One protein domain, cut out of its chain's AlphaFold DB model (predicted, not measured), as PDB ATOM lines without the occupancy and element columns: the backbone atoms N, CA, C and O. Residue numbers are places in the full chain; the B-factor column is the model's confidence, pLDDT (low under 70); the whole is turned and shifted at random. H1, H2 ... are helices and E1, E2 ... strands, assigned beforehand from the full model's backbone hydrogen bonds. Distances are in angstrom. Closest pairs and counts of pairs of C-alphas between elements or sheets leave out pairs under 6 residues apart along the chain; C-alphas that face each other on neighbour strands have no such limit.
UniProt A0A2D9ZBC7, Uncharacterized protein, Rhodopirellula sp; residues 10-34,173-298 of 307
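Overview. This is residues 10 to 34 and 173 to 298 of the 307 residues of an uncharacterized protein of Rhodopirellula sp (UniProt A0A2D9ZBC7). A long helix, H6, runs through the middle, with H2 and H3 side by side with it in a three-helix bundle; the short helices H1 and H5 pack on H6, and H4 reaches from H1 to H7, which crosses near its last residues. Of two small strand hairpins, E4 and E5 pack on residues 245 to 252 of H6, and E2 and E3 have their centres farthest from the mean of the C-alphas. The printed part has 151 residues, mostly helix, with seven named helices and five named strands in the order H1 to H6, E1 to E5, H7; both two-stranded sheets are antiparallel. It is compact, with a radius of gyration of the C-alphas of 15.9 A, and spans 50 by 34 by 25 A.

Arrangement. H1, residues 10 to 15, and H2, residues 17 to 28, form a helical hairpin, closest at the C-alphas of Ile 13 and Ala 20, 4.7 A. H4, residues 196 to 212, touches H1 with residues 199 to 203 alone, the C-alphas of Phe 14 and Arg 199 being closest at 5.7 A. H5, residues 218 to 223, and H6, residues 235 to 253, form another helical hairpin at a steep tilt of 41 degrees, closest at the C-alphas of Ala 218 and Phe 238, 4.9 A. H6 is the hub, touching H1, H2, H3, residues 177 to 189, and H5. H2, H3 and H6 are an up and down bundle, each running against the one before; H3 and H6 come closest at the C-alphas of Ile 183 and Val 240, 5.9 A, at a shallow tilt of 24 degrees. E1, residues 255 to 257, pairs with no named strand. In the hairpin of E2, residues 262 to 265, and E3, residues 268 to 270, N 270 and O 263 are 2.8 A apart. In the hairpin of E4, residues 274 to 277, and E5, residues 284 to 286, N 275 and O 285 are 2.8 A apart. H7, residues 288 to 297, touches residues 210 to 212 of H4 about perpendicular, at 88 degrees, closest at the C-alphas of Arg 211 and Lys 293, 4.9 A. Every O i to N i+4 pair is within hydrogen-bond range in H2, H5 and H6, against 7 of 9 in H3, 12 of 13 in H4, 5 of 6 in H7 and 0 of 2 in H1, where 2 of 3 O i to N i+3 pairs are.

Along the chain. H1 begins at C-alpha 10 (4.153, -27.151, -41.320). H6 measures 27.3 A, H4 25.1 A and H3 19.7 A. H7 ends at C-alpha 297 (-15.098, -25.953, -31.036).

Size, cuts and confidence. The C-alphas farthest apart, of Lys 228 and Asn 260, are 49.8 A apart. Residues 35 to 172 are not printed, and C-alphas 34 and 173 are 17.1 A apart across the cut. The link from H5 to H6 is long. No printed residue is under 70 in pLDDT.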
ATOM      1  N   GLU A  10       3.548 -26.207 -42.256       96.62
ATOM      2  CA  GLU A  10       4.153 -27.151 -41.320       96.62
ATOM      3  C   GLU A  10       3.835 -28.618 -41.617       96.62
ATOM      4  O   GLU A  10       4.680 -29.479 -41.383       96.62
ATOM      5  N   ASP A  11       2.678 -28.909 -42.217       96.75
ATOM      6  CA  ASP A  11       2.274 -30.280 -42.544       96.75
ATOM      7  C   ASP A  11       3.066 -30.843 -43.746       96.75
ATOM      8  O   ASP A  11       3.120 -32.060 -43.935       96.75
ATOM      9  N   SER A  12       3.759 -29.983 -44.509       96.75
ATOM     10  CA  SER A  12       4.572 -30.364 -45.679       96.75
ATOM     11  C   SER A  12       5.659 -31.402 -45.372       96.75
ATOM     12  O   SER A  12       6.004 -32.208 -46.240       96.75
ATOM     13  N   ILE A  13       6.182 -31.446 -44.140       97.75
ATOM     14  CA  ILE A  13       7.175 -32.456 -43.748       97.75
ATOM     15  C   ILE A  13       6.606 -33.872 -43.787       97.75
ATOM     16  O   ILE A  13       7.350 -34.810 -44.075       97.75
ATOM     17  N   PHE A  14       5.296 -34.042 -43.588       96.75
ATOM     18  CA  PHE A  14       4.647 -35.348 -43.684       96.75
ATOM     19  C   PHE A  14       4.582 -35.859 -45.126       96.75
ATOM     20  O   PHE A  14       4.551 -37.067 -45.340       96.75
ATOM     21  N   ASP A  15       4.639 -34.977 -46.127       94.69
ATOM     22  CA  ASP A  15       4.679 -35.385 -47.537       94.69
ATOM     23  C   ASP A  15       6.090 -35.716 -48.027       94.69
ATOM     24  O   ASP A  15       6.263 -36.365 -49.065       94.69
ATOM     25  N   GLY A  16       7.105 -35.330 -47.255       95.56
ATOM     26  CA  GLY A  16       8.498 -35.662 -47.502       95.56
ATOM     27  C   GLY A  16       9.442 -34.493 -47.263       95.56
ATOM     28  O   GLY A  16       9.077 -33.321 -47.314       95.56
ATOM     29  N   ARG A  17      10.726 -34.826 -47.114       97.38
ATOM     30  CA  ARG A  17      11.813 -33.849 -46.949       97.38
ATOM     31  C   ARG A  17      11.847 -32.802 -48.074       97.38
ATOM     32  O   ARG A  17      12.031 -31.622 -47.807       97.38
ATOM     33  N   ARG A  18      11.630 -33.217 -49.331       96.44
ATOM     34  CA  ARG A  18      11.593 -32.300 -50.490       96.44
ATOM     35  C   ARG A  18      10.392 -31.353 -50.452       96.44
ATOM     36  O   ARG A  18      10.548 -30.189 -50.807       96.44
ATOM     37  N   ALA A  19       9.229 -31.827 -50.001       95.81
ATOM     38  CA  ALA A  19       8.046 -30.986 -49.841       95.81
ATOM     39  C   ALA A  19       8.279 -29.920 -48.757       95.81
ATOM     40  O   ALA A  19       8.035 -28.743 -49.014       95.81
ATOM     41  N   ALA A  20       8.880 -30.296 -47.622       97.25
ATOM     42  CA  ALA A  20       9.294 -29.349 -46.581       97.25
ATOM     43  C   ALA A  20      10.298 -28.295 -47.074       97.25
ATOM     44  O   ALA A  20      10.150 -27.113 -46.770       97.25
ATOM     45  N   LEU A  21      11.296 -28.688 -47.875       97.12
ATOM     46  CA  LEU A  21      12.224 -27.735 -48.501       97.12
ATOM     47  C   LEU A  21      11.500 -26.776 -49.459       97.12
ATOM     48  O   LEU A  21      11.788 -25.579 -49.478       97.12
ATOM     49  N   GLY A  22      10.538 -27.287 -50.233       95.62
ATOM     50  CA  GLY A  22       9.680 -26.473 -51.089       95.62
ATOM     51  C   GLY A  22       8.864 -25.458 -50.287       95.62
ATOM     52  O   GLY A  22       8.878 -24.277 -50.619       95.62
ATOM     53  N   ALA A  23       8.221 -25.896 -49.203       95.44
ATOM     54  CA  ALA A  23       7.471 -25.037 -48.286       95.44
ATOM     55  C   ALA A  23       8.354 -23.944 -47.663       95.44
ATOM     56  O   ALA A  23       7.973 -22.775 -47.649       95.44
ATOM     57  N   LEU A  24       9.568 -24.297 -47.227       96.00
ATOM     58  CA  LEU A  24      10.553 -23.356 -46.688       96.00
ATOM     59  C   LEU A  24      10.935 -22.278 -47.709       96.00
ATOM     60  O   LEU A  24      10.984 -21.094 -47.369       96.00
ATOM     61  N   LYS A  25      11.160 -22.674 -48.969       94.81
ATOM     62  CA  LYS A  25      11.428 -21.743 -50.073       94.81
ATOM     63  C   LYS A  25      10.235 -20.818 -50.331       94.81
ATOM     64  O   LYS A  25      10.439 -19.616 -50.464       94.81
ATOM     65  N   GLN A  26       9.012 -21.357 -50.377       94.69
ATOM     66  CA  GLN A  26       7.799 -20.557 -50.594       94.69
ATOM     67  C   GLN A  26       7.572 -19.547 -49.472       94.69
ATOM     68  O   GLN A  26       7.319 -18.382 -49.756       94.69
ATOM     69  N   ALA A  27       7.725 -19.968 -48.212       94.69
ATOM     70  CA  ALA A  27       7.638 -19.068 -47.072       94.69
ATOM     71  C   ALA A  27       8.686 -17.954 -47.192       94.69
ATOM     72  O   ALA A  27       8.322 -16.789 -47.245       94.69
ATOM     73  N   SER A  28       9.969 -18.305 -47.339       92.06
ATOM     74  CA  SER A  28      11.092 -17.348 -47.322       92.06
ATOM     75  C   SER A  28      11.052 -16.306 -48.445       92.06
ATOM     76  O   SER A  28      11.555 -15.199 -48.274       92.06
ATOM     77  N   LEU A  29      10.477 -16.656 -49.598       91.12
ATOM     78  CA  LEU A  29      10.348 -15.769 -50.759       91.12
ATOM     79  C   LEU A  29       8.973 -15.086 -50.838       91.12
ATOM     80  O   LEU A  29       8.695 -14.386 -51.812       91.12
ATOM     81  N   CYS A  30       8.101 -15.295 -49.850       92.38
ATOM     82  CA  CYS A  30       6.750 -14.759 -49.862       92.38
ATOM     83  C   CYS A  30       6.772 -13.225 -49.808       92.38
ATOM     84  O   CYS A  30       7.276 -12.622 -48.860       92.38
ATOM     85  N   ARG A  31       6.213 -12.603 -50.851       88.75
ATOM     86  CA  ARG A  31       6.003 -11.147 -50.950       88.75
ATOM     87  C   ARG A  31       4.536 -10.768 -51.107       88.75
ATOM     88  O   ARG A  31       4.148  -9.671 -50.728       88.75
ATOM     89  N   LYS A  32       3.739 -11.667 -51.687       91.50
ATOM     90  CA  LYS A  32       2.325 -11.460 -51.995       91.50
ATOM     91  C   LYS A  32       1.492 -12.565 -51.371       91.50
ATOM     92  O   LYS A  32       1.835 -13.748 -51.474       91.50
ATOM     93  N   VAL A  33       0.388 -12.162 -50.765       94.88
ATOM     94  CA  VAL A  33      -0.574 -13.053 -50.131       94.88
ATOM     95  C   VAL A  33      -1.986 -12.656 -50.534       94.88
ATOM     96  O   VAL A  33      -2.239 -11.512 -50.892       94.88
ATOM     97  N   SER A  34      -2.896 -13.621 -50.484       95.12
ATOM     98  CA  SER A  34      -4.333 -13.379 -50.546       95.12
ATOM     99  C   SER A  34      -4.929 -13.673 -49.172       95.12
ATOM    100  O   SER A  34      -4.608 -14.697 -48.565       95.12
ATOM    101  N   ASN A 173       8.744  -6.287 -44.199       86.81
ATOM    102  CA  ASN A 173      10.091  -6.824 -44.037       86.81
ATOM    103  C   ASN A 173      10.132  -7.813 -42.867       86.81
ATOM    104  O   ASN A 173       9.894  -7.446 -41.719       86.81
ATOM    105  N   TRP A 174      10.474  -9.062 -43.169       91.06
ATOM    106  CA  TRP A 174      10.658 -10.115 -42.183       91.06
ATOM    107  C   TRP A 174      11.828 -10.998 -42.595       91.06
ATOM    108  O   TRP A 174      12.129 -11.162 -43.782       91.06
ATOM    109  N   PHE A 175      12.516 -11.558 -41.605       85.56
ATOM    110  CA  PHE A 175      13.645 -12.441 -41.847       85.56
ATOM    111  C   PHE A 175      13.846 -13.388 -40.661       85.56
ATOM    112  O   PHE A 175      13.799 -12.980 -39.502       85.56
ATOM    113  N   ALA A 176      14.070 -14.676 -40.938       93.44
ATOM    114  CA  ALA A 176      14.241 -15.704 -39.908       93.44
ATOM    115  C   ALA A 176      15.407 -16.672 -40.215       93.44
ATOM    116  O   ALA A 176      15.217 -17.889 -40.189       93.44
ATOM    117  N   PRO A 177      16.631 -16.172 -40.481       94.00
ATOM    118  CA  PRO A 177      17.747 -16.969 -41.000       94.00
ATOM    119  C   PRO A 177      18.153 -18.100 -40.059       94.00
ATOM    120  O   PRO A 177      18.358 -19.226 -40.500       94.00
ATOM    121  N   LYS A 178      18.203 -17.824 -38.751       96.38
ATOM    122  CA  LYS A 178      18.519 -18.825 -37.728       96.38
ATOM    123  C   LYS A 178      17.526 -19.989 -37.758       96.38
ATOM    124  O   LYS A 178      17.934 -21.143 -37.774       96.38
ATOM    125  N   LEU A 179      16.228 -19.688 -37.824       96.88
ATOM    126  CA  LEU A 179      15.185 -20.714 -37.847       96.88
ATOM    127  C   LEU A 179      15.231 -21.534 -39.143       96.88
ATOM    128  O   LEU A 179      15.108 -22.754 -39.100       96.88
ATOM    129  N   ILE A 180      15.470 -20.876 -40.281       97.31
ATOM    130  CA  ILE A 180      15.675 -21.535 -41.577       97.31
ATOM    131  C   ILE A 180      16.876 -22.492 -41.502       97.31
ATOM    132  O   ILE A 180      16.743 -23.658 -41.866       97.31
ATOM    133  N   ALA A 181      18.020 -22.040 -40.980       97.81
ATOM    134  CA  ALA A 181      19.221 -22.863 -40.835       97.81
ATOM    135  C   ALA A 181      18.989 -24.081 -39.922       97.81
ATOM    136  O   ALA A 181      19.377 -25.197 -40.264       97.81
ATOM    137  N   GLU A 182      18.289 -23.896 -38.801       98.12
ATOM    138  CA  GLU A 182      17.923 -24.988 -37.893       98.12
ATOM    139  C   GLU A 182      16.995 -26.019 -38.554       98.12
ATOM    140  O   GLU A 182      17.165 -27.221 -38.347       98.12
ATOM    141  N   ILE A 183      16.025 -25.577 -39.366       98.19
ATOM    142  CA  ILE A 183      15.164 -26.480 -40.149       98.19
ATOM    143  C   ILE A 183      16.017 -27.288 -41.131       98.19
ATOM    144  O   ILE A 183      15.909 -28.514 -41.177       98.19
ATOM    145  N   LEU A 184      16.887 -26.616 -41.891       98.12
ATOM    146  CA  LEU A 184      17.752 -27.252 -42.887       98.12
ATOM    147  C   LEU A 184      18.683 -28.300 -42.262       98.12
ATOM    148  O   LEU A 184      18.832 -29.382 -42.824       98.12
ATOM    149  N   ALA A 185      19.243 -28.023 -41.082       98.12
ATOM    150  CA  ALA A 185      20.108 -28.956 -40.360       98.12
ATOM    151  C   ALA A 185      19.371 -30.219 -39.864       98.12
ATOM    152  O   ALA A 185      19.968 -31.293 -39.761       98.12
ATOM    153  N   LEU A 186      18.069 -30.118 -39.570       98.06
ATOM    154  CA  LEU A 186      17.260 -31.229 -39.049       98.06
ATOM    155  C   LEU A 186      16.617 -32.094 -40.141       98.06
ATOM    156  O   LEU A 186      16.388 -33.286 -39.923       98.06
ATOM    157  N   ILE A 187      16.334 -31.536 -41.322       97.75
ATOM    158  CA  ILE A 187      15.670 -32.260 -42.420       97.75
ATOM    159  C   ILE A 187      16.356 -33.597 -42.782       97.75
ATOM    160  O   ILE A 187      15.637 -34.594 -42.927       97.75
ATOM    161  N   PRO A 188      17.699 -33.696 -42.900       97.94
ATOM    162  CA  PRO A 188      18.378 -34.960 -43.210       97.94
ATOM    163  C   PRO A 188      18.125 -36.074 -42.185       97.94
ATOM    164  O   PRO A 188      18.152 -37.253 -42.539       97.94
ATOM    165  N   GLN A 189      17.826 -35.703 -40.939       97.50
ATOM    166  CA  GLN A 189      17.602 -36.623 -39.825       97.50
ATOM    167  C   GLN A 189      16.146 -37.116 -39.745       97.50
ATOM    168  O   GLN A 189      15.849 -38.040 -38.995       97.50
ATOM    169  N   CYS A 190      15.217 -36.529 -40.507       97.56
ATOM    170  CA  CYS A 190      13.787 -36.847 -40.424       97.56
ATOM    171  C   CYS A 190      13.445 -38.173 -41.106       97.56
ATOM    172  O   CYS A 190      13.662 -38.317 -42.312       97.56
ATOM    173  N   LYS A 191      12.826 -39.123 -40.405       96.62
ATOM    174  CA  LYS A 191      12.203 -40.296 -41.038       96.62
ATOM    175  C   LYS A 191      10.781 -39.919 -41.456       96.62
ATOM    176  O   LYS A 191       9.997 -39.474 -40.622       96.62
ATOM    177  N   VAL A 192      10.461 -40.049 -42.743       94.88
ATOM    178  CA  VAL A 192       9.143 -39.683 -43.284       94.88
ATOM    179  C   VAL A 192       8.574 -40.850 -44.076       94.88
ATOM    180  O   VAL A 192       9.240 -41.366 -44.975       94.88
ATOM    181  N   SER A 193       7.336 -41.226 -43.767       93.88
ATOM    182  CA  SER A 193       6.651 -42.318 -44.449       93.88
ATOM    183  C   SER A 193       6.264 -41.962 -45.885       93.88
ATOM    184  O   SER A 193       5.892 -40.825 -46.209       93.88
ATOM    185  N   LYS A 194       6.311 -42.964 -46.764       92.44
ATOM    186  CA  LYS A 194       5.718 -42.895 -48.109       92.44
ATOM    187  C   LYS A 194       4.265 -43.369 -48.128       92.44
ATOM    188  O   LYS A 194       3.568 -43.095 -49.101       92.44
ATOM    189  N   ASP A 195       3.809 -44.035 -47.069       93.62
ATOM    190  CA  ASP A 195       2.457 -44.564 -46.981       93.62
ATOM    191  C   ASP A 195       1.423 -43.441 -46.803       93.62
ATOM    192  O   ASP A 195       1.499 -42.612 -45.890       93.62
ATOM    193  N   LYS A 196       0.421 -43.426 -47.686       92.38
ATOM    194  CA  LYS A 196      -0.636 -42.409 -47.697       92.38
ATOM    195  C   LYS A 196      -1.447 -42.424 -46.399       92.38
ATOM    196  O   LYS A 196      -1.839 -41.354 -45.928       92.38
ATOM    197  N   TYR A 197      -1.693 -43.596 -45.812       92.81
ATOM    198  CA  TYR A 197      -2.504 -43.710 -44.598       92.81
ATOM    199  C   TYR A 197      -1.776 -43.157 -43.377       92.81
ATOM    200  O   TYR A 197      -2.373 -42.431 -42.587       92.81
ATOM    201  N   THR A 198      -0.472 -43.399 -43.270       94.62
ATOM    202  CA  THR A 198       0.384 -42.829 -42.229       94.62
ATOM    203  C   THR A 198       0.420 -41.306 -42.318       94.62
ATOM    204  O   THR A 198       0.253 -40.614 -41.317       94.62
ATOM    205  N   ARG A 199       0.557 -40.753 -43.527       94.00
ATOM    206  CA  ARG A 199       0.524 -39.297 -43.752       94.00
ATOM    207  C   ARG A 199      -0.807 -38.664 -43.355       94.00
ATOM    208  O   ARG A 199      -0.821 -37.565 -42.799       94.00
ATOM    209  N   LEU A 200      -1.916 -39.343 -43.648       93.19
ATOM    210  CA  LEU A 200      -3.251 -38.907 -43.243       93.19
ATOM    211  C   LEU A 200      -3.425 -39.000 -41.720       93.19
ATOM    212  O   LEU A 200      -3.947 -38.074 -41.099       93.19
ATOM    213  N   TYR A 201      -2.944 -40.085 -41.110       95.75
ATOM    214  CA  TYR A 201      -2.929 -40.258 -39.662       95.75
ATOM    215  C   TYR A 201      -2.154 -39.132 -38.972       95.75
ATOM    216  O   TYR A 201      -2.681 -38.523 -38.051       95.75
ATOM    217  N   LEU A 202      -0.950 -38.785 -39.434       96.19
ATOM    218  CA  LEU A 202      -0.136 -37.732 -38.813       96.19
ATOM    219  C   LEU A 202      -0.863 -36.383 -38.800       96.19
ATOM    220  O   LEU A 202      -0.922 -35.725 -37.764       96.19
ATOM    221  N   ARG A 203      -1.503 -36.005 -39.912       94.81
ATOM    222  CA  ARG A 203      -2.308 -34.776 -39.990       94.81
ATOM    223  C   ARG A 203      -3.479 -34.791 -39.013       94.81
ATOM    224  O   ARG A 203      -3.715 -33.807 -38.312       94.81
ATOM    225  N   THR A 204      -4.224 -35.897 -38.947       94.44
ATOM    226  CA  THR A 204      -5.361 -36.008 -38.020       94.44
ATOM    227  C   THR A 204      -4.906 -36.058 -36.563       94.44
ATOM    228  O   THR A 204      -5.547 -35.446 -35.714       94.44
ATOM    229  N   PHE A 205      -3.776 -36.704 -36.281       96.25
ATOM    230  CA  PHE A 205      -3.138 -36.771 -34.972       96.25
ATOM    231  C   PHE A 205      -2.716 -35.384 -34.478       96.25
ATOM    232  O   PHE A 205      -3.137 -34.975 -33.400       96.25
ATOM    233  N   VAL A 206      -1.984 -34.615 -35.289       95.94
ATOM    234  CA  VAL A 206      -1.580 -33.244 -34.937       95.94
ATOM    235  C   VAL A 206      -2.788 -32.323 -34.744       95.94
ATOM    236  O   VAL A 206      -2.822 -31.525 -33.806       95.94
ATOM    237  N   ASN A 207      -3.833 -32.481 -35.565       94.44
ATOM    238  CA  ASN A 207      -5.078 -31.727 -35.408       94.44
ATOM    239  C   ASN A 207      -5.760 -31.943 -34.045       94.44
ATOM    240  O   ASN A 207      -6.458 -31.039 -33.592       94.44
ATOM    241  N   LYS A 208      -5.558 -33.082 -33.363       95.56
ATOM    242  CA  LYS A 208      -6.099 -33.297 -32.005       95.56
ATOM    243  C   LYS A 208      -5.510 -32.304 -30.999       95.56
ATOM    244  O   LYS A 208      -6.252 -31.729 -30.211       95.56
ATOM    245  N   PHE A 209      -4.205 -32.049 -31.074       95.62
ATOM    246  CA  PHE A 209      -3.515 -31.085 -30.209       95.62
ATOM    247  C   PHE A 209      -3.963 -29.647 -30.491       95.62
ATOM    248  O   PHE A 209      -4.295 -28.893 -29.580       95.62
ATOM    249  N   ILE A 210      -4.105 -29.298 -31.771       94.19
ATOM    250  CA  ILE A 210      -4.647 -27.995 -32.185       94.19
ATOM    251  C   ILE A 210      -6.072 -27.787 -31.656       94.19
ATOM    252  O   ILE A 210      -6.376 -26.721 -31.127       94.19
ATOM    253  N   ARG A 211      -6.937 -28.808 -31.743       92.69
ATOM    254  CA  ARG A 211      -8.301 -28.771 -31.180       92.69
ATOM    255  C   ARG A 211      -8.300 -28.543 -29.672       92.69
ATOM    256  O   ARG A 211      -9.105 -27.752 -29.188       92.69
ATOM    257  N   ALA A 212      -7.376 -29.190 -28.963       93.75
ATOM    258  CA  ALA A 212      -7.160 -28.995 -27.532       93.75
ATOM    259  C   ALA A 212      -6.533 -27.625 -27.196       93.75
ATOM    260  O   ALA A 212      -6.496 -27.230 -26.034       93.75
ATOM    261  N   GLY A 213      -6.048 -26.879 -28.195       92.31
ATOM    262  CA  GLY A 213      -5.429 -25.567 -28.020       92.31
ATOM    263  C   GLY A 213      -4.042 -25.604 -27.381       92.31
ATOM    264  O   GLY A 213      -3.589 -24.581 -26.883       92.31
ATOM    265  N   SER A 214      -3.381 -26.759 -27.378       92.75
ATOM    266  CA  SER A 214      -2.019 -26.916 -26.868       92.75
ATOM    267  C   SER A 214      -1.240 -27.849 -27.780       92.75
ATOM    268  O   SER A 214      -1.744 -28.895 -28.175       92.75
ATOM    269  N   ILE A 215      -0.013 -27.469 -28.138       95.00
ATOM    270  CA  ILE A 215       0.881 -28.302 -28.949       95.00
ATOM    271  C   ILE A 215       1.999 -28.793 -28.024       95.00
ATOM    272  O   ILE A 215       2.839 -27.980 -27.630       95.00
ATOM    273  N   PRO A 216       2.016 -30.085 -27.644       96.50
ATOM    274  CA  PRO A 216       3.080 -30.650 -26.819       96.50
ATOM    275  C   PRO A 216       4.440 -30.595 -27.517       96.50
ATOM    276  O   PRO A 216       4.525 -30.312 -28.706       96.50
ATOM    277  N   SER A 217       5.517 -30.920 -26.801       97.75
ATOM    278  CA  SER A 217       6.841 -31.034 -27.420       97.75
ATOM    279  C   SER A 217       6.899 -32.179 -28.441       97.75
ATOM    280  O   SER A 217       6.166 -33.164 -28.337       97.75
ATOM    281  N   ALA A 218       7.845 -32.105 -29.380       97.62
ATOM    282  CA  ALA A 218       8.061 -33.142 -30.393       97.62
ATOM    283  C   ALA A 218       8.230 -34.556 -29.798       97.62
ATOM    284  O   ALA A 218       7.716 -35.527 -30.353       97.62
ATOM    285  N   ALA A 219       8.918 -34.674 -28.657       97.50
ATOM    286  CA  ALA A 219       9.108 -35.946 -27.962       97.50
ATOM    287  C   ALA A 219       7.786 -36.494 -27.401       97.50
ATOM    288  O   ALA A 219       7.499 -37.680 -27.557       97.50
ATOM    289  N   VAL A 220       6.955 -35.628 -26.810       97.56
ATOM    290  CA  VAL A 220       5.631 -36.008 -26.294       97.56
ATOM    291  C   VAL A 220       4.694 -36.386 -27.439       97.56
ATOM    292  O   VAL A 220       4.024 -37.413 -27.363       97.56
ATOM    293  N   MET A 221       4.691 -35.616 -28.533       96.88
ATOM    294  CA  MET A 221       3.915 -35.947 -29.729       96.88
ATOM    295  C   MET A 221       4.308 -37.318 -30.286       96.88
ATOM    296  O   MET A 221       3.432 -38.135 -30.552       96.88
ATOM    297  N   TYR A 222       5.605 -37.611 -30.405       96.50
ATOM    298  CA  TYR A 222       6.079 -38.922 -30.856       96.50
ATOM    299  C   TYR A 222       5.679 -40.052 -29.893       96.50
ATOM    300  O   TYR A 222       5.201 -41.105 -30.324       96.50
ATOM    301  N   ALA A 223       5.824 -39.835 -28.583       96.12
ATOM    302  CA  ALA A 223       5.460 -40.818 -27.567       96.12
ATOM    303  C   ALA A 223       3.956 -41.152 -27.579       96.12
ATOM    304  O   ALA A 223       3.601 -42.318 -27.388       96.12
ATOM    305  N   ALA A 224       3.102 -40.165 -27.863       95.69
ATOM    306  CA  ALA A 224       1.645 -40.289 -27.896       95.69
ATOM    307  C   ALA A 224       1.075 -40.880 -29.203       95.69
ATOM    308  O   ALA A 224      -0.136 -41.058 -29.309       95.69
ATOM    309  N   MET A 225       1.906 -41.170 -30.209       94.69
ATOM    310  CA  MET A 225       1.438 -41.809 -31.443       94.69
ATOM    311  C   MET A 225       0.974 -43.254 -31.217       94.69
ATOM    312  O   MET A 225       1.554 -43.977 -30.406       94.69
ATOM    313  N   ASP A 226       0.029 -43.727 -32.032       92.88
ATOM    314  CA  ASP A 226      -0.301 -45.148 -32.103       92.88
ATOM    315  C   ASP A 226       0.936 -45.974 -32.489       92.88
ATOM    316  O   ASP A 226       1.660 -45.649 -33.439       92.88
ATOM    317  N   ALA A 227       1.153 -47.083 -31.778       91.31
ATOM    318  CA  ALA A 227       2.346 -47.918 -31.912       91.31
ATOM    319  C   ALA A 227       2.611 -48.370 -33.360       91.31
ATOM    320  O   ALA A 227       3.761 -48.361 -33.801       91.31
ATOM    321  N   LYS A 228       1.550 -48.665 -34.124       92.25
ATOM    322  CA  LYS A 228       1.638 -49.103 -35.527       92.25
ATOM    323  C   LYS A 228       2.277 -48.079 -36.477       92.25
ATOM    324  O   LYS A 228       2.744 -48.469 -37.536       92.25
ATOM    325  N   TYR A 229       2.326 -46.794 -36.108       90.94
ATOM    326  CA  TYR A 229       2.930 -45.731 -36.925       90.94
ATOM    327  C   TYR A 229       4.272 -45.217 -36.378       90.94
ATOM    328  O   TYR A 229       4.953 -44.450 -37.058       90.94
ATOM    329  N   LYS A 230       4.691 -45.609 -35.164       85.62
ATOM    330  CA  LYS A 230       5.900 -45.058 -34.512       85.62
ATOM    331  C   LYS A 230       7.199 -45.326 -35.268       85.62
ATOM    332  O   LYS A 230       8.144 -44.562 -35.118       85.62
ATOM    333  N   GLN A 231       7.261 -46.390 -36.066       86.50
ATOM    334  CA  GLN A 231       8.448 -46.723 -36.859       86.50
ATOM    335  C   GLN A 231       8.436 -46.091 -38.251       86.50
ATOM    336  O   GLN A 231       9.447 -46.128 -38.944       86.50
ATOM    337  N   GLU A 232       7.335 -45.473 -38.663       92.88
ATOM    338  CA  GLU A 232       7.205 -44.835 -39.975       92.88
ATOM    339  C   GLU A 232       7.762 -43.401 -39.993       92.88
ATOM    340  O   GLU A 232       8.084 -42.849 -41.048       92.88
ATOM    341  N   VAL A 233       7.916 -42.801 -38.811       95.31
ATOM    342  CA  VAL A 233       8.505 -41.475 -38.591       95.31
ATOM    343  C   VAL A 233       9.396 -41.473 -37.349       95.31
ATOM    344  O   VAL A 233       9.471 -42.466 -36.636       95.31
ATOM    345  N   ASN A 234      10.092 -40.372 -37.076       96.56
ATOM    346  CA  ASN A 234      10.869 -40.197 -35.847       96.56
ATOM    347  C   ASN A 234      10.597 -38.833 -35.199       96.56
ATOM    348  O   ASN A 234       9.897 -37.988 -35.759       96.56
ATOM    349  N   VAL A 235      11.164 -38.611 -34.010       97.25
ATOM    350  CA  VAL A 235      11.024 -37.353 -33.255       97.25
ATOM    351  C   VAL A 235      11.461 -36.139 -34.083       97.25
ATOM    352  O   VAL A 235      10.806 -35.097 -34.032       97.25
ATOM    353  N   GLN A 236      12.517 -36.265 -34.893       98.00
ATOM    354  CA  GLN A 236      13.041 -35.179 -35.728       98.00
ATOM    355  C   GLN A 236      12.002 -34.664 -36.732       98.00
ATOM    356  O   GLN A 236      11.940 -33.460 -36.971       98.00
ATOM    357  N   THR A 237      11.125 -35.531 -37.246       97.94
ATOM    358  CA  THR A 237      10.006 -35.128 -38.113       97.94
ATOM    359  C   THR A 237       9.057 -34.158 -37.402       97.94
ATOM    360  O   THR A 237       8.671 -33.144 -37.984       97.94
ATOM    361  N   PHE A 238       8.743 -34.393 -36.122       98.19
ATOM    362  CA  PHE A 238       7.947 -33.457 -35.316       98.19
ATOM    363  C   PHE A 238       8.732 -32.200 -34.929       98.19
ATOM    364  O   PHE A 238       8.159 -31.114 -34.892       98.19
ATOM    365  N   MET A 239      10.046 -32.297 -34.693       98.50
ATOM    366  CA  MET A 239      10.885 -31.111 -34.465       98.50
ATOM    367  C   MET A 239      10.883 -30.177 -35.681       98.50
ATOM    368  O   MET A 239      10.738 -28.965 -35.524       98.50
ATOM    369  N   VAL A 240      11.005 -30.730 -36.893       98.50
ATOM    370  CA  VAL A 240      10.900 -29.953 -38.135       98.50
ATOM    371  C   VAL A 240       9.496 -29.384 -38.306       98.50
ATOM    372  O   VAL A 240       9.380 -28.199 -38.609       98.50
ATOM    373  N   TRP A 241       8.443 -30.165 -38.031       98.31
ATOM    374  CA  TRP A 241       7.063 -29.663 -38.031       98.31
ATOM    375  C   TRP A 241       6.917 -28.426 -37.126       98.31
ATOM    376  O   TRP A 241       6.462 -27.380 -37.582       98.31
ATOM    377  N   HIS A 242       7.402 -28.491 -35.880       98.19
ATOM    378  CA  HIS A 242       7.363 -27.362 -34.940       98.19
ATOM    379  C   HIS A 242       8.122 -26.137 -35.442       98.19
ATOM    380  O   HIS A 242       7.641 -25.014 -35.304       98.19
ATOM    381  N   LYS A 243       9.314 -26.326 -36.014       98.38
ATOM    382  CA  LYS A 243      10.111 -25.201 -36.510       98.38
ATOM    383  C   LYS A 243       9.489 -24.558 -37.748       98.38
ATOM    384  O   LYS A 243       9.500 -23.334 -37.850       98.38
ATOM    385  N   ILE A 244       8.894 -25.339 -38.654       98.12
ATOM    386  CA  ILE A 244       8.132 -24.781 -39.781       98.12
ATOM    387  C   ILE A 244       6.865 -24.078 -39.270       98.12
ATOM    388  O   ILE A 244       6.538 -22.999 -39.757       98.12
ATOM    389  N   PHE A 245       6.195 -24.618 -38.246       97.56
ATOM    390  CA  PHE A 245       5.071 -23.944 -37.593       97.56
ATOM    391  C   PHE A 245       5.496 -22.580 -37.027       97.56
ATOM    392  O   PHE A 245       4.845 -21.579 -37.312       97.56
ATOM    393  N   GLN A 246       6.625 -22.512 -36.309       96.94
ATOM    394  CA  GLN A 246       7.202 -21.258 -35.807       96.94
ATOM    395  C   GLN A 246       7.566 -20.287 -36.937       96.94
ATOM    396  O   GLN A 246       7.319 -19.090 -36.820       96.94
ATOM    397  N   LEU A 247       8.124 -20.787 -38.045       97.38
ATOM    398  CA  LEU A 247       8.455 -19.966 -39.209       97.38
ATOM    399  C   LEU A 247       7.193 -19.352 -39.814       97.38
ATOM    400  O   LEU A 247       7.171 -18.161 -40.109       97.38
ATOM    401  N   LYS A 248       6.136 -20.157 -39.952       96.75
ATOM    402  CA  LYS A 248       4.826 -19.692 -40.404       96.75
ATOM    403  C   LYS A 248       4.250 -18.640 -39.457       96.75
ATOM    404  O   LYS A 248       3.689 -17.681 -39.962       96.75
ATOM    405  N   GLN A 249       4.368 -18.796 -38.132       95.75
ATOM    406  CA  GLN A 249       3.908 -17.762 -37.188       95.75
ATOM    407  C   GLN A 249       4.645 -16.438 -37.423       95.75
ATOM    408  O   GLN A 249       4.001 -15.421 -37.619       95.75
ATOM    409  N   ARG A 250       5.978 -16.464 -37.562       95.81
ATOM    410  CA  ARG A 250       6.752 -15.247 -37.874       95.81
ATOM    411  C   ARG A 250       6.363 -14.599 -39.200       95.81
ATOM    412  O   ARG A 250       6.380 -13.381 -39.306       95.81
ATOM    413  N   LEU A 251       6.069 -15.408 -40.218       96.38
ATOM    414  CA  LEU A 251       5.573 -14.900 -41.496       96.38
ATOM    415  C   LEU A 251       4.166 -14.308 -41.340       96.38
ATOM    416  O   LEU A 251       3.897 -13.269 -41.923       96.38
ATOM    417  N   LEU A 252       3.292 -14.942 -40.555       95.44
ATOM    418  CA  LEU A 252       1.952 -14.439 -40.261       95.44
ATOM    419  C   LEU A 252       2.002 -13.079 -39.552       95.44
ATOM    420  O   LEU A 252       1.302 -12.169 -39.977       95.44
ATOM    421  N   ASP A 253       2.875 -12.926 -38.553       94.38
ATOM    422  CA  ASP A 253       3.080 -11.673 -37.808       94.38
ATOM    423  C   ASP A 253       3.586 -10.523 -38.698       94.38
ATOM    424  O   ASP A 253       3.420  -9.352 -38.368       94.38
ATOM    425  N   ALA A 254       4.218 -10.851 -39.829       95.38
ATOM    426  CA  ALA A 254       4.716  -9.886 -40.802       95.38
ATOM    427  C   ALA A 254       3.698  -9.524 -41.894       95.38
ATOM    428  O   ALA A 254       4.003  -8.720 -42.774       95.38
ATOM    429  N   ILE A 255       2.516 -10.141 -41.908       95.38
ATOM    430  CA  ILE A 255       1.484  -9.799 -42.886       95.38
ATOM    431  C   ILE A 255       0.678  -8.614 -42.367       95.38
ATOM    432  O   ILE A 255       0.145  -8.637 -41.262       95.38
ATOM    433  N   VAL A 256       0.552  -7.596 -43.212       92.00
ATOM    434  CA  VAL A 256      -0.248  -6.399 -42.961       92.00
ATOM    435  C   VAL A 256      -1.429  -6.392 -43.924       92.00
ATOM    436  O   VAL A 256      -1.254  -6.538 -45.134       92.00
ATOM    437  N   THR A 257      -2.637  -6.232 -43.389       91.19
ATOM    438  CA  THR A 257      -3.883  -6.042 -44.149       91.19
ATOM    439  C   THR A 257      -4.205  -4.556 -44.241       91.19
ATOM    440  O   THR A 257      -4.170  -3.886 -43.211       91.19
ATOM    441  N   ASN A 258      -4.555  -4.036 -45.423       80.06
ATOM    442  CA  ASN A 258      -4.888  -2.606 -45.560       80.06
ATOM    443  C   ASN A 258      -6.378  -2.291 -45.330       80.06
ATOM    444  O   ASN A 258      -6.760  -1.122 -45.298       80.06
ATOM    445  N   GLY A 259      -7.224  -3.311 -45.169       74.56
ATOM    446  CA  GLY A 259      -8.667  -3.143 -45.021       74.56
ATOM    447  C   GLY A 259      -9.106  -2.632 -43.644       74.56
ATOM    448  O   GLY A 259      -8.554  -3.002 -42.611       74.56
ATOM    449  N   ASN A 260     -10.197  -1.861 -43.624       85.38
ATOM    450  CA  ASN A 260     -10.855  -1.359 -42.406       85.38
ATOM    451  C   ASN A 260     -11.902  -2.340 -41.844       85.38
ATOM    452  O   ASN A 260     -12.903  -1.918 -41.261       85.38
ATOM    453  N   ILE A 261     -11.734  -3.640 -42.091       92.25
ATOM    454  CA  ILE A 261     -12.709  -4.660 -41.695       92.25
ATOM    455  C   ILE A 261     -12.245  -5.301 -40.398       92.25
ATOM    456  O   ILE A 261     -11.197  -5.939 -40.329       92.25
ATOM    457  N   GLU A 262     -13.057  -5.149 -39.363       95.25
ATOM    458  CA  GLU A 262     -12.769  -5.720 -38.057       95.25
ATOM    459  C   GLU A 262     -13.235  -7.176 -38.015       95.25
ATOM    460  O   GLU A 262     -14.330  -7.510 -38.477       95.25
ATOM    461  N   CYS A 263     -12.412  -8.050 -37.440       95.62
ATOM    462  CA  CYS A 263     -12.710  -9.470 -37.308       95.62
ATOM    463  C   CYS A 263     -12.951  -9.821 -35.839       95.62
ATOM    464  O   CYS A 263     -12.205  -9.396 -34.956       95.62
ATOM    465  N   PHE A 264     -13.965 -10.640 -35.578       95.88
ATOM    466  CA  PHE A 264     -14.271 -11.142 -34.243       95.88
ATOM    467  C   PHE A 264     -14.489 -12.650 -34.265       95.88
ATOM    468  O   PHE A 264     -15.074 -13.191 -35.201       95.88
ATOM    469  N   ILE A 265     -14.060 -13.326 -33.207       94.94
ATOM    470  CA  ILE A 265     -14.420 -14.714 -32.919       94.94
ATOM    471  C   ILE A 265     -15.099 -14.709 -31.556       94.94
ATOM    472  O   ILE A 265     -14.493 -14.292 -30.569       94.94
ATOM    473  N   ASP A 266     -16.359 -15.149 -31.504       91.00
ATOM    474  CA  ASP A 266     -17.157 -15.175 -30.268       91.00
ATOM    475  C   ASP A 266     -17.177 -13.805 -29.549       91.00
ATOM    476  O   ASP A 266     -16.931 -13.680 -28.351       91.00
ATOM    477  N   GLY A 267     -17.360 -12.734 -30.334       91.62
ATOM    478  CA  GLY A 267     -17.390 -11.345 -29.858       91.62
ATOM    479  C   GLY A 267     -16.034 -10.742 -29.466       91.62
ATOM    480  O   GLY A 267     -15.969  -9.548 -29.178       91.62
ATOM    481  N   LYS A 268     -14.942 -11.516 -29.478       94.81
ATOM    482  CA  LYS A 268     -13.594 -11.031 -29.142       94.81
ATOM    483  C   LYS A 268     -12.825 -10.631 -30.402       94.81
ATOM    484  O   LYS A 268     -12.924 -11.362 -31.390       94.81
ATOM    485  N   PRO A 269     -12.051  -9.528 -30.378       95.44
ATOM    486  CA  PRO A 269     -11.199  -9.148 -31.498       95.44
ATOM    487  C   PRO A 269     -10.299 -10.303 -31.945       95.44
ATOM    488  O   PRO A 269      -9.724 -11.016 -31.123       95.44
ATOM    489  N   SER A 270     -10.208 -10.482 -33.254       94.12
ATOM    490  CA  SER A 270      -9.428 -11.515 -33.928       94.12
ATOM    491  C   SER A 270      -8.876 -10.950 -35.240       94.12
ATOM    492  O   SER A 270      -9.167  -9.817 -35.617       94.12
ATOM    493  N   SER A 271      -8.109 -11.761 -35.959       92.69
ATOM    494  CA  SER A 271      -7.736 -11.530 -37.356       92.69
ATOM    495  C   SER A 271      -8.657 -12.309 -38.306       92.69
ATOM    496  O   SER A 271      -9.502 -13.095 -37.859       92.69
ATOM    497  N   HIS A 272      -8.466 -12.120 -39.618       93.62
ATOM    498  CA  HIS A 272      -8.996 -13.017 -40.654       93.62
ATOM    499  C   HIS A 272      -8.581 -14.482 -40.392       93.62
ATOM    500  O   HIS A 272      -7.681 -14.743 -39.594       93.62
ATOM    501  N   GLU A 273      -9.189 -15.452 -41.092       93.00
ATOM    502  CA  GLU A 273      -8.844 -16.879 -40.927       93.00
ATOM    503  C   GLU A 273      -7.341 -17.114 -41.133       93.00
ATOM    504  O   GLU A 273      -6.713 -17.923 -40.447       93.00
ATOM    505  N   GLY A 274      -6.766 -16.397 -42.091       94.62
ATOM    506  CA  GLY A 274      -5.351 -16.412 -42.395       94.62
ATOM    507  C   GLY A 274      -5.126 -15.918 -43.810       94.62
ATOM    508  O   GLY A 274      -5.878 -15.096 -44.327       94.62
ATOM    509  N   PHE A 275      -4.097 -16.453 -44.452       96.00
ATOM    510  CA  PHE A 275      -3.663 -16.028 -45.773       96.00
ATOM    511  C   PHE A 275      -3.230 -17.218 -46.624       96.00
ATOM    512  O   PHE A 275      -2.958 -18.315 -46.124       96.00
ATOM    513  N   VAL A 276      -3.127 -16.993 -47.928       95.38
ATOM    514  CA  VAL A 276      -2.572 -17.937 -48.895       95.38
ATOM    515  C   VAL A 276      -1.422 -17.270 -49.637       95.38
ATOM    516  O   VAL A 276      -1.567 -16.160 -50.141       95.38
ATOM    517  N   ILE A 277      -0.280 -17.953 -49.726       94.50
ATOM    518  CA  ILE A 277       0.860 -17.491 -50.530       94.50
ATOM    519  C   ILE A 277       0.468 -17.499 -52.008       94.50
ATOM    520  O   ILE A 277       0.157 -18.560 -52.552       94.50
ATOM    521  N   ILE A 278       0.547 -16.344 -52.675       92.25
ATOM    522  CA  ILE A 278       0.305 -16.245 -54.119       92.25
ATOM    523  C   ILE A 278       1.571 -16.712 -54.847       92.25
ATOM    524  O   ILE A 278       2.563 -15.989 -54.935       92.25
ATOM    525  N   SER A 279       1.555 -17.955 -55.327       89.69
ATOM    526  CA  SER A 279       2.648 -18.571 -56.083       89.69
ATOM    527  C   SER A 279       2.145 -19.782 -56.878       89.69
ATOM    528  O   SER A 279       1.006 -20.212 -56.710       89.69
ATOM    529  N   ASN A 280       3.026 -20.397 -57.672       84.81
ATOM    530  CA  ASN A 280       2.729 -21.658 -58.363       84.81
ATOM    531  C   ASN A 280       2.604 -22.864 -57.406       84.81
ATOM    532  O   ASN A 280       2.073 -23.897 -57.802       84.81
ATOM    533  N   ASN A 281       3.093 -22.746 -56.163       86.88
ATOM    534  CA  ASN A 281       3.012 -23.776 -55.120       86.88
ATOM    535  C   ASN A 281       2.466 -23.163 -53.817       86.88
ATOM    536  O   ASN A 281       3.224 -22.940 -52.869       86.88
ATOM    537  N   PRO A 282       1.168 -22.828 -53.783       91.25
ATOM    538  CA  PRO A 282       0.558 -22.085 -52.687       91.25
ATOM    539  C   PRO A 282       0.462 -22.894 -51.386       91.25
ATOM    540  O   PRO A 282       0.173 -24.090 -51.395       91.25
ATOM    541  N   TYR A 283       0.631 -22.207 -50.253       94.50
ATOM    542  CA  TYR A 283       0.427 -22.752 -48.906       94.50
ATOM    543  C   TYR A 283      -0.449 -21.827 -48.064       94.50
ATOM    544  O   TYR A 283      -0.430 -20.606 -48.241       94.50
ATOM    545  N   LYS A 284      -1.174 -22.419 -47.109       93.94
ATOM    546  CA  LYS A 284      -1.941 -21.689 -46.096       93.94
ATOM    547  C   LYS A 284      -1.035 -21.174 -44.978       93.94
ATOM    548  O   LYS A 284      -0.270 -21.936 -44.380       93.94
ATOM    549  N   ILE A 285      -1.227 -19.911 -44.621       95.31
ATOM    550  CA  ILE A 285      -0.643 -19.240 -43.462       95.31
ATOM    551  C   ILE A 285      -1.800 -18.910 -42.515       95.31
ATOM    552  O   ILE A 285      -2.456 -17.885 -42.648       95.31
ATOM    553  N   VAL A 286      -2.102 -19.832 -41.603       94.38
ATOM    554  CA  VAL A 286      -3.248 -19.749 -40.681       94.38
ATOM    555  C   VAL A 286      -2.747 -19.877 -39.247       94.38
ATOM    556  O   VAL A 286      -1.949 -20.786 -38.961       94.38
ATOM    557  N   ASP A 287      -3.243 -19.014 -38.355       93.00
ATOM    558  CA  ASP A 287      -3.136 -19.212 -36.908       93.00
ATOM    559  C   ASP A 287      -4.067 -20.358 -36.498       93.00
ATOM    560  O   ASP A 287      -5.284 -20.221 -36.351       93.00
ATOM    561  N   ARG A 288      -3.474 -21.540 -36.334       92.25
ATOM    562  CA  ARG A 288      -4.226 -22.750 -35.996       92.25
ATOM    563  C   ARG A 288      -4.674 -22.758 -34.533       92.25
ATOM    564  O   ARG A 288      -5.674 -23.404 -34.229       92.25
ATOM    565  N   LEU A 289      -3.969 -22.062 -33.639       92.25
ATOM    566  CA  LEU A 289      -4.275 -22.069 -32.207       92.25
ATOM    567  C   LEU A 289      -5.396 -21.102 -31.836       92.25
ATOM    568  O   LEU A 289      -6.098 -21.360 -30.857       92.25
ATOM    569  N   THR A 290      -5.621 -20.080 -32.659       91.69
ATOM    570  CA  THR A 290      -6.787 -19.200 -32.550       91.69
ATOM    571  C   THR A 290      -7.907 -19.665 -33.476       91.69
ATOM    572  O   THR A 290      -8.915 -20.203 -33.010       91.69
ATOM    573  N   PHE A 291      -7.728 -19.539 -34.795       92.69
ATOM    574  CA  PHE A 291      -8.810 -19.763 -35.754       92.69
ATOM    575  C   PHE A 291      -9.205 -21.235 -35.861       92.69
ATOM    576  O   PHE A 291     -10.375 -21.569 -35.690       92.69
ATOM    577  N   SER A 292      -8.259 -22.148 -36.128       90.38
ATOM    578  CA  SER A 292      -8.633 -23.560 -36.324       90.38
ATOM    579  C   SER A 292      -9.237 -24.160 -35.055       90.38
ATOM    580  O   SER A 292     -10.245 -24.858 -35.140       90.38
ATOM    581  N   LYS A 293      -8.681 -23.840 -33.877       91.56
ATOM    582  CA  LYS A 293      -9.268 -24.196 -32.579       91.56
ATOM    583  C   LYS A 293     -10.707 -23.689 -32.454       91.56
ATOM    584  O   LYS A 293     -11.583 -24.476 -32.104       91.56
ATOM    585  N   ALA A 294     -10.964 -22.413 -32.738       91.12
ATOM    586  CA  ALA A 294     -12.311 -21.849 -32.682       91.12
ATOM    587  C   ALA A 294     -13.256 -22.537 -33.677       91.12
ATOM    588  O   ALA A 294     -14.334 -22.983 -33.296       91.12
ATOM    589  N   ASN A 295     -12.823 -22.729 -34.924       89.00
ATOM    590  CA  ASN A 295     -13.605 -23.384 -35.969       89.00
ATOM    591  C   ASN A 295     -13.988 -24.833 -35.611       89.00
ATOM    592  O   ASN A 295     -15.058 -25.288 -36.004       89.00
ATOM    593  N   PHE A 296     -13.144 -25.551 -34.860       86.12
ATOM    594  CA  PHE A 296     -13.456 -26.902 -34.384       86.12
ATOM    595  C   PHE A 296     -14.412 -26.946 -33.185       86.12
ATOM    596  O   PHE A 296     -15.081 -27.962 -33.011       86.12
ATOM    597  N   ASN A 297     -14.438 -25.907 -32.346       87.50
ATOM    598  CA  ASN A 297     -15.098 -25.953 -31.036       87.50
ATOM    599  C   ASN A 297     -16.361 -25.080 -30.943       87.50
ATOM    600  O   ASN A 297     -17.226 -25.351 -30.113       87.50
ATOM    601  N   LEU A 298     -16.481 -24.033 -31.762       86.75
ATOM    602  CA  LEU A 298     -17.638 -23.139 -31.748       86.75
ATOM    603  C   LEU A 298     -18.804 -23.719 -32.548       86.75
ATOM    604  O   LEU A 298     -18.629 -24.290 -33.628       86.75
TER     605      LEU A 298